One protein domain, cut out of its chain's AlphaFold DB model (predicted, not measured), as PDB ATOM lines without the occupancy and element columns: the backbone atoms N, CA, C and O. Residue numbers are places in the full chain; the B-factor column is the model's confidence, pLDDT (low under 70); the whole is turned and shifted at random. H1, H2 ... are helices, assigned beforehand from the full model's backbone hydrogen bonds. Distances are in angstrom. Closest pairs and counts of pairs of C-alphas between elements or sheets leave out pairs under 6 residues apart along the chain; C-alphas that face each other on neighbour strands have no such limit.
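What this domain is: This is residues 6 to 67 of the 68 residues of an uncharacterized protein of Paraglaciecola psychrophila 170 (UniProt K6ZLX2). The longest helix, H4, sits in an arm, residues 50 to 67, that sticks out from a small body where short H1 packs on H3, with H2 near H3. The 62 printed residues include four named helices, H1, H2, H3 and H4 in chain order, and no named strand; the class is all helix, with 30 residues, under half, in helices. The whole is loose, radius of gyration of the C-alphas 15.0 A, and elongated, spanning 43 by 22 by 19 A.

How they stand to each other: H4, residues 55 to 65, is apart from H3, residues 38 to 47. H3 touches H1, residues 13 to 17; their closest C-alphas, of Gly 17 and Lys 42, are 4.8 A apart. H2, residues 29 to 32, is close to H3 but not clearly touching; the closest C-alphas, of Tyr 31 and Arg 41, are 7.2 A apart. In H1, H3 and H4 every O i to N i+4 pair is within hydrogen-bond range; H2 is too short for one.

Where its parts are: H4 measures 15.5 A, ending at C-alpha 65 (-10.842, -8.709, -62.590); H3 measures 14.5 A, H2 5.0 A. H1, 4.6 A, begins at C-alpha 13 (-22.571, 0.373, -41.345).

The domain as a whole: The farthest C-alphas, of His 36 and Lys 67, are 46.4 A apart. The printed part has no cut; H1 to H2 is a long link. Residues 9 to 10 and 52 to 53 have pLDDT under 70.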
ATOM      1  N   SER A   6     -26.649  -3.281 -44.962       76.38
ATOM      2  CA  SER A   6     -26.878  -3.975 -43.688       76.38
ATOM      3  C   SER A   6     -26.526  -5.468 -43.696       76.38
ATOM      4  O   SER A   6     -26.342  -6.042 -42.622       76.38
ATOM      5  N   ALA A   7     -26.405  -6.105 -44.862       78.19
ATOM      6  CA  ALA A   7     -25.974  -7.497 -44.989       78.19
ATOM      7  C   ALA A   7     -24.455  -7.666 -44.800       78.19
ATOM      8  O   ALA A   7     -23.986  -8.772 -44.524       78.19
ATOM      9  N   TYR A   8     -23.679  -6.578 -44.871       74.44
ATOM     10  CA  TYR A   8     -22.281  -6.597 -44.457       74.44
ATOM     11  C   TYR A   8     -22.188  -6.629 -42.926       74.44
ATOM     12  O   TYR A   8     -22.318  -5.612 -42.239       74.44
ATOM     13  N   LYS A   9     -21.972  -7.828 -42.374       65.50
ATOM     14  CA  LYS A   9     -21.936  -8.067 -40.920       65.50
ATOM     15  C   LYS A   9     -20.758  -7.388 -40.212       65.50
ATOM     16  O   LYS A   9     -20.905  -7.007 -39.058       65.50
ATOM     17  N   TYR A  10     -19.634  -7.207 -40.905       65.31
ATOM     18  CA  TYR A  10     -18.383  -6.688 -40.334       65.31
ATOM     19  C   TYR A  10     -18.082  -5.235 -40.709       65.31
ATOM     20  O   TYR A  10     -16.962  -4.772 -40.522       65.31
ATOM     21  N   LEU A  11     -19.058  -4.506 -41.257       75.94
ATOM     22  CA  LEU A  11     -18.844  -3.114 -41.634       75.94
ATOM     23  C   LEU A  11     -19.308  -2.138 -40.557       75.94
ATOM     24  O   LEU A  11     -20.314  -2.345 -39.873       75.94
ATOM     25  N   SER A  12     -18.638  -0.985 -40.545       82.69
ATOM     26  CA  SER A  12     -19.022   0.227 -39.815       82.69
ATOM     27  C   SER A  12     -20.489   0.620 -40.017       82.69
ATOM     28  O   SER A  12     -21.061   1.276 -39.155       82.69
ATOM     29  N   TYR A  13     -21.141   0.174 -41.097       87.06
ATOM     30  CA  TYR A  13     -22.571   0.373 -41.345       87.06
ATOM     31  C   TYR A  13     -23.476  -0.127 -40.208       87.06
ATOM     32  O   TYR A  13     -24.478   0.516 -39.891       87.06
ATOM     33  N   GLN A  14     -23.112  -1.221 -39.531       88.19
ATOM     34  CA  GLN A  14     -23.865  -1.721 -38.373       88.19
ATOM     35  C   GLN A  14     -23.923  -0.689 -37.235       88.19
ATOM     36  O   GLN A  14     -24.925  -0.583 -36.533       88.19
ATOM     37  N   ILE A  15     -22.868   0.103 -37.082       90.56
ATOM     38  CA  ILE A  15     -22.680   1.027 -35.962       90.56
ATOM     39  C   ILE A  15     -23.077   2.441 -36.386       90.56
ATOM     40  O   ILE A  15     -23.971   3.046 -35.799       90.56
ATOM     41  N   ASN A  16     -22.498   2.933 -37.476       90.38
ATOM     42  CA  ASN A  16     -22.690   4.291 -37.977       90.38
ATOM     43  C   ASN A  16     -24.007   4.464 -38.748       90.38
ATOM     44  O   ASN A  16     -24.583   5.544 -38.741       90.38
ATOM     45  N   GLY A  17     -24.522   3.407 -39.384       89.06
ATOM     46  CA  GLY A  17     -25.795   3.450 -40.115       89.06
ATOM     47  C   GLY A  17     -26.987   2.980 -39.279       89.06
ATOM     48  O   GLY A  17     -28.027   3.643 -39.233       89.06
ATOM     49  N   LEU A  18     -26.843   1.833 -38.605       89.31
ATOM     50  CA  LEU A  18     -27.927   1.205 -37.834       89.31
ATOM     51  C   LEU A  18     -27.891   1.545 -36.339       89.31
ATOM     52  O   LEU A  18     -28.900   1.389 -35.654       89.31
ATOM     53  N   GLY A  19     -26.774   2.061 -35.825       89.19
ATOM     54  CA  GLY A  19     -26.667   2.454 -34.423       89.19
ATOM     55  C   GLY A  19     -26.474   1.302 -33.447       89.19
ATOM     56  O   GLY A  19     -26.812   1.483 -32.279       89.19
ATOM     57  N   LYS A  20     -25.983   0.140 -33.894       89.69
ATOM     58  CA  LYS A  20     -25.620  -0.942 -32.975       89.69
ATOM     59  C   LYS A  20     -24.478  -0.493 -32.072       89.69
ATOM     60  O   LYS A  20     -23.526   0.132 -32.534       89.69
ATOM     61  N   VAL A  21     -24.584  -0.840 -30.797       87.44
ATOM     62  CA  VAL A  21     -23.518  -0.628 -29.819       87.44
ATOM     63  C   VAL A  21     -22.470  -1.722 -30.006       87.44
ATOM     64  O   VAL A  21     -22.811  -2.883 -30.235       87.44
ATOM     65  N   SER A  22     -21.199  -1.344 -29.951       86.00
ATOM     66  CA  SER A  22     -20.073  -2.268 -29.993       86.00
ATOM     67  C   SER A  22     -18.935  -1.691 -29.171       86.00
ATOM     68  O   SER A  22     -18.513  -0.565 -29.423       86.00
ATOM     69  N   ASP A  23     -18.403  -2.483 -28.248       86.31
ATOM     70  CA  ASP A  23     -17.260  -2.080 -27.421       86.31
ATOM     71  C   ASP A  23     -15.938  -2.085 -28.208       86.31
ATOM     72  O   ASP A  23     -14.923  -1.572 -27.748       86.31
ATOM     73  N   LEU A  24     -15.947  -2.652 -29.420       85.06
ATOM     74  CA  LEU A  24     -14.772  -2.794 -30.281       85.06
ATOM     75  C   LEU A  24     -14.599  -1.640 -31.272       85.06
ATOM     76  O   LEU A  24     -13.606  -1.601 -31.995       85.06
ATOM     77  N   CYS A  25     -15.566  -0.728 -31.369       83.06
ATOM     78  CA  CYS A  25     -15.556   0.296 -32.403       83.06
ATOM     79  C   CYS A  25     -15.930   1.660 -31.836       83.06
ATOM     80  O   CYS A  25     -17.025   1.872 -31.318       83.06
ATOM     81  N   THR A  26     -15.012   2.605 -31.997       86.38
ATOM     82  CA  THR A  26     -15.191   4.001 -31.620       86.38
ATOM     83  C   THR A  26     -15.533   4.840 -32.856       86.38
ATOM     84  O   THR A  26     -14.919   4.671 -33.916       86.38
ATOM     85  N   PRO A  27     -16.519   5.754 -32.775       88.12
ATOM     86  CA  PRO A  27     -16.849   6.622 -33.898       88.12
ATOM     87  C   PRO A  27     -15.669   7.525 -34.272       88.12
ATOM     88  O   PRO A  27     -15.148   8.260 -33.436       88.12
ATOM     89  N   HIS A  28     -15.270   7.498 -35.543       90.31
ATOM     90  CA  HIS A  28     -14.202   8.355 -36.053       90.31
ATOM     91  C   HIS A  28     -14.611   9.839 -36.029       90.31
ATOM     92  O   HIS A  28     -15.783  10.164 -36.242       90.31
ATOM     93  N   ALA A  29     -13.651  10.753 -35.856       92.50
ATOM     94  CA  ALA A  29     -13.916  12.193 -35.764       92.50
ATOM     95  C   ALA A  29     -14.697  12.734 -36.978       92.50
ATOM     96  O   ALA A  29     -15.686  13.436 -36.808       92.50
ATOM     97  N   LEU A  30     -14.329  12.313 -38.195       91.56
ATOM     98  CA  LEU A  30     -15.041  12.690 -39.428       91.56
ATOM     99  C   LEU A  30     -16.507  12.236 -39.460       91.56
ATOM    100  O   LEU A  30     -17.341  12.890 -40.071       91.56
ATOM    101  N   TYR A  31     -16.843  11.117 -38.817       91.06
ATOM    102  CA  TYR A  31     -18.241  10.711 -38.701       91.06
ATOM    103  C   TYR A  31     -18.987  11.625 -37.722       91.06
ATOM    104  O   TYR A  31     -20.131  11.998 -37.970       91.06
ATOM    105  N   LEU A  32     -18.334  12.029 -36.629       92.56
ATOM    106  CA  LEU A  32     -18.906  12.951 -35.646       92.56
ATOM    107  C   LEU A  32     -19.141  14.357 -36.214       92.56
ATOM    108  O   LEU A  32     -20.069  15.024 -35.765       92.56
ATOM    109  N   THR A  33     -18.371  14.783 -37.220       94.62
ATOM    110  CA  THR A  33     -18.559  16.083 -37.888       94.62
ATOM    111  C   THR A  33     -19.730  16.115 -38.868       94.62
ATOM    112  O   THR A  33     -20.112  17.199 -39.288       94.62
ATOM    113  N   ILE A  34     -20.306  14.964 -39.243       92.94
ATOM    114  CA  ILE A  34     -21.433  14.907 -40.193       92.94
ATOM    115  C   ILE A  34     -22.667  15.627 -39.633       92.94
ATOM    116  O   ILE A  34     -23.376  16.301 -40.370       92.94
ATOM    117  N   ASP A  35     -22.940  15.461 -38.338       93.62
ATOM    118  CA  ASP A  35     -24.074  16.081 -37.654       93.62
ATOM    119  C   ASP A  35     -23.846  16.026 -36.133       93.62
ATOM    120  O   ASP A  35     -23.271  15.068 -35.601       93.62
ATOM    121  N   HIS A  36     -24.340  17.018 -35.399       92.12
ATOM    122  CA  HIS A  36     -24.241  17.050 -33.938       92.12
ATOM    123  C   HIS A  36     -25.138  15.997 -33.265       92.12
ATOM    124  O   HIS A  36     -24.795  15.445 -32.214       92.12
ATOM    125  N   SER A  37     -26.252  15.635 -33.899       95.00
ATOM    126  CA  SER A  37     -27.203  14.641 -33.416       95.00
ATOM    127  C   SER A  37     -26.869  13.231 -33.912       95.00
ATOM    128  O   SER A  37     -26.606  12.989 -35.089       95.00
ATOM    129  N   ALA A  38     -26.956  12.235 -33.025       91.94
ATOM    130  CA  ALA A  38     -26.753  10.837 -33.419       91.94
ATOM    131  C   ALA A  38     -27.769  10.365 -34.476       91.94
ATOM    132  O   ALA A  38     -27.459   9.494 -35.286       91.94
ATOM    133  N   LYS A  39     -28.984  10.932 -34.474       93.94
ATOM    134  CA  LYS A  39     -30.023  10.635 -35.466       93.94
ATOM    135  C   LYS A  39     -29.654  11.196 -36.843       93.94
ATOM    136  O   LYS A  39     -29.754  10.454 -37.820       93.94
ATOM    137  N   GLY A  40     -29.213  12.452 -36.904       95.06
ATOM    138  CA  GLY A  40     -28.775  13.104 -38.139       95.06
ATOM    139  C   GLY A  40     -27.566  12.406 -38.749       95.06
ATOM    140  O   GLY A  40     -27.614  12.032 -39.918       95.06
ATOM    141  N   ARG A  41     -26.563  12.059 -37.928       95.19
ATOM    142  CA  ARG A  41     -25.385  11.299 -38.389       95.19
ATOM    143  C   ARG A  41     -25.762   9.978 -39.038       95.19
ATOM    144  O   ARG A  41     -25.310   9.694 -40.139       95.19
ATOM    145  N   LYS A  42     -26.623   9.187 -38.386       93.75
ATOM    146  CA  LYS A  42     -27.090   7.905 -38.937       93.75
ATOM    147  C   LYS A  42     -27.841   8.094 -40.248       93.75
ATOM    148  O   LYS A  42     -27.714   7.266 -41.140       93.75
ATOM    149  N   LEU A  43     -28.654   9.146 -40.357       93.56
ATOM    150  CA  LEU A  43     -29.397   9.429 -41.580       93.56
ATOM    151  C   LEU A  43     -28.441   9.777 -42.717       93.56
ATOM    152  O   LEU A  43     -28.404   9.034 -43.690       93.56
ATOM    153  N   ALA A  44     -27.615  10.805 -42.537       92.06
ATOM    154  CA  ALA A  44     -26.628  11.234 -43.520       92.06
ATOM    155  C   ALA A  44     -25.662  10.103 -43.912       92.06
ATOM    156  O   ALA A  44     -25.387   9.907 -45.090       92.06
ATOM    157  N   TYR A  45     -25.221   9.282 -42.953       91.38
ATOM    158  CA  TYR A  45     -24.358   8.134 -43.233       91.38
ATOM    159  C   TYR A  45     -25.019   7.094 -44.139       91.38
ATOM    160  O   TYR A  45     -24.342   6.507 -44.973       91.38
ATOM    161  N   ARG A  46     -26.330   6.845 -44.005       90.25
ATOM    162  CA  ARG A  46     -27.054   5.925 -44.901       90.25
ATOM    163  C   ARG A  46     -27.263   6.514 -46.292       90.25
ATOM    164  O   ARG A  46     -27.275   5.747 -47.249       90.25
ATOM    165  N   GLU A  47     -27.418   7.834 -46.407       89.38
ATOM    166  CA  GLU A  47     -27.543   8.508 -47.707       89.38
ATOM    167  C   GLU A  47     -26.312   8.267 -48.589       89.38
ATOM    168  O   GLU A  47     -26.471   8.038 -49.781       89.38
ATOM    169  N   LEU A  48     -25.112   8.167 -47.999       86.00
ATOM    170  CA  LEU A  48     -23.873   7.828 -48.721       86.00
ATOM    171  C   LEU A  48     -23.926   6.479 -49.461       86.00
ATOM    172  O   LEU A  48     -23.097   6.226 -50.326       86.00
ATOM    173  N   PHE A  49     -24.863   5.595 -49.104       81.56
ATOM    174  CA  PHE A  49     -25.038   4.284 -49.734       81.56
ATOM    175  C   PHE A  49     -26.245   4.224 -50.677       81.56
ATOM    176  O   PHE A  49     -26.511   3.158 -51.237       81.56
ATOM    177  N   LYS A  50     -27.012   5.314 -50.818       78.94
ATOM    178  CA  LYS A  50     -28.132   5.369 -51.768       78.94
ATOM    179  C   LYS A  50     -27.654   5.525 -53.200       78.94
ATOM    180  O   LYS A  50     -28.268   4.947 -54.094       78.94
ATOM    181  N   ASP A  51     -26.562   6.254 -53.392       71.88
ATOM    182  CA  ASP A  51     -25.922   6.369 -54.690       71.88
ATOM    183  C   ASP A  51     -25.250   5.032 -55.007       71.88
ATOM    184  O   ASP A  51     -24.196   4.676 -54.475       71.88
ATOM    185  N   HIS A  52     -25.930   4.233 -55.827       67.12
ATOM    186  CA  HIS A  52     -25.370   2.990 -56.322       67.12
ATOM    187  C   HIS A  52     -24.282   3.322 -57.340       67.12
ATOM    188  O   HIS A  52     -24.473   4.180 -58.202       67.12
ATOM    189  N   VAL A  53     -23.153   2.618 -57.268       69.62
ATOM    190  CA  VAL A  53     -22.203   2.621 -58.383       69.62
ATOM    191  C   VAL A  53     -22.947   2.078 -59.596       69.62
ATOM    192  O   VAL A  53     -23.610   1.048 -59.487       69.62
ATOM    193  N   ASP A  54     -22.862   2.782 -60.722       74.75
ATOM    194  CA  ASP A  54     -23.540   2.385 -61.950       74.75
ATOM    195  C   ASP A  54     -23.303   0.894 -62.266       74.75
ATOM    196  O   ASP A  54     -22.183   0.377 -62.193       74.75
ATOM    197  N   GLY A  55     -24.394   0.191 -62.577       74.44
ATOM    198  CA  GLY A  55     -24.391  -1.255 -62.767       74.44
ATOM    199  C   GLY A  55     -23.523  -1.692 -63.945       74.44
ATOM    200  O   GLY A  55     -22.908  -2.757 -63.867       74.44
ATOM    201  N   ALA A  56     -23.429  -0.871 -64.998       76.19
ATOM    202  CA  ALA A  56     -22.559  -1.143 -66.140       76.19
ATOM    203  C   ALA A  56     -21.083  -0.989 -65.753       76.19
ATOM    204  O   ALA A  56     -20.297  -1.911 -65.956       76.19
ATOM    205  N   SER A  57     -20.739   0.099 -65.062       79.56
ATOM    206  CA  SER A  57     -19.392   0.316 -64.516       79.56
ATOM    207  C   SER A  57     -18.950  -0.823 -63.577       79.56
ATOM    208  O   SER A  57     -17.816  -1.298 -63.632       79.56
ATOM    209  N   LEU A  58     -19.855  -1.328 -62.730       82.19
ATOM    210  CA  LEU A  58     -19.587  -2.492 -61.874       82.19
ATOM    211  C   LEU A  58     -19.387  -3.794 -62.659       82.19
ATOM    212  O   LEU A  58     -18.615  -4.655 -62.223       82.19
ATOM    213  N   ALA A  59     -20.109  -3.976 -63.764       83.06
ATOM    214  CA  ALA A  59     -19.954  -5.136 -64.633       83.06
ATOM    215  C   ALA A  59     -18.588  -5.113 -65.329       83.06
ATOM    216  O   ALA A  59     -17.880  -6.114 -65.280       83.06
ATOM    217  N   GLU A  60     -18.167  -3.959 -65.852       85.94
ATOM    218  CA  GLU A  60     -16.846  -3.788 -66.471       85.94
ATOM    219  C   GLU A  60     -15.704  -4.111 -65.503       85.94
ATOM    220  O   GLU A  60     -14.784  -4.853 -65.853       85.94
ATOM    221  N   ILE A  61     -15.782  -3.624 -64.258       84.81
ATOM    222  CA  ILE A  61     -14.786  -3.939 -63.222       84.81
ATOM    223  C   ILE A  61     -14.705  -5.453 -62.998       84.81
ATOM    224  O   ILE A  61     -13.610  -6.010 -62.957       84.81
ATOM    225  N   ARG A  62     -15.851  -6.134 -62.871       85.50
ATOM    226  CA  ARG A  62     -15.898  -7.589 -62.654       85.50
ATOM    227  C   ARG A  62     -15.325  -8.363 -63.828       85.50
ATOM    228  O   ARG A  62     -14.554  -9.296 -63.605       85.50
ATOM    229  N   ASP A  63     -15.699  -7.985 -65.041       87.25
ATOM    230  CA  ASP A  63     -15.203  -8.612 -66.259       87.25
ATOM    231  C   ASP A  63     -13.693  -8.440 -66.381       87.25
ATOM    232  O   ASP A  63     -13.017  -9.373 -66.794       87.25
ATOM    233  N   ALA A  64     -13.139  -7.292 -65.987       88.69
ATOM    234  CA  ALA A  64     -11.697  -7.068 -65.991       88.69
ATOM    235  C   ALA A  64     -10.956  -7.890 -64.919       88.69
ATOM    236  O   ALA A  64      -9.854  -8.369 -65.180       88.69
ATOM    237  N   THR A  65     -11.535  -8.073 -63.727       86.44
ATOM    238  CA  THR A  65     -10.842  -8.709 -62.590       86.44
ATOM    239  C   THR A  65     -11.044 -10.219 -62.473       86.44
ATOM    240  O   THR A  65     -10.236 -10.874 -61.820       86.44
ATOM    241  N   ASN A  66     -12.098 -10.790 -63.064       82.94
ATOM    242  CA  ASN A  66     -12.478 -12.198 -62.864       82.94
ATOM    243  C   ASN A  66     -12.052 -13.147 -64.005       82.94
ATOM    244  O   ASN A  66     -12.571 -14.257 -64.081       82.94
ATOM    245  N   LYS A  67     -11.119 -12.756 -64.884       74.19
ATOM    246  CA  LYS A  67     -10.637 -13.596 -66.009       74.19
ATOM    247  C   LYS A  67      -9.552 -14.614 -65.613       74.19
ATOM    248  O   LYS A  67      -8.585 -14.781 -66.353       74.19
TER     249      LYS A  67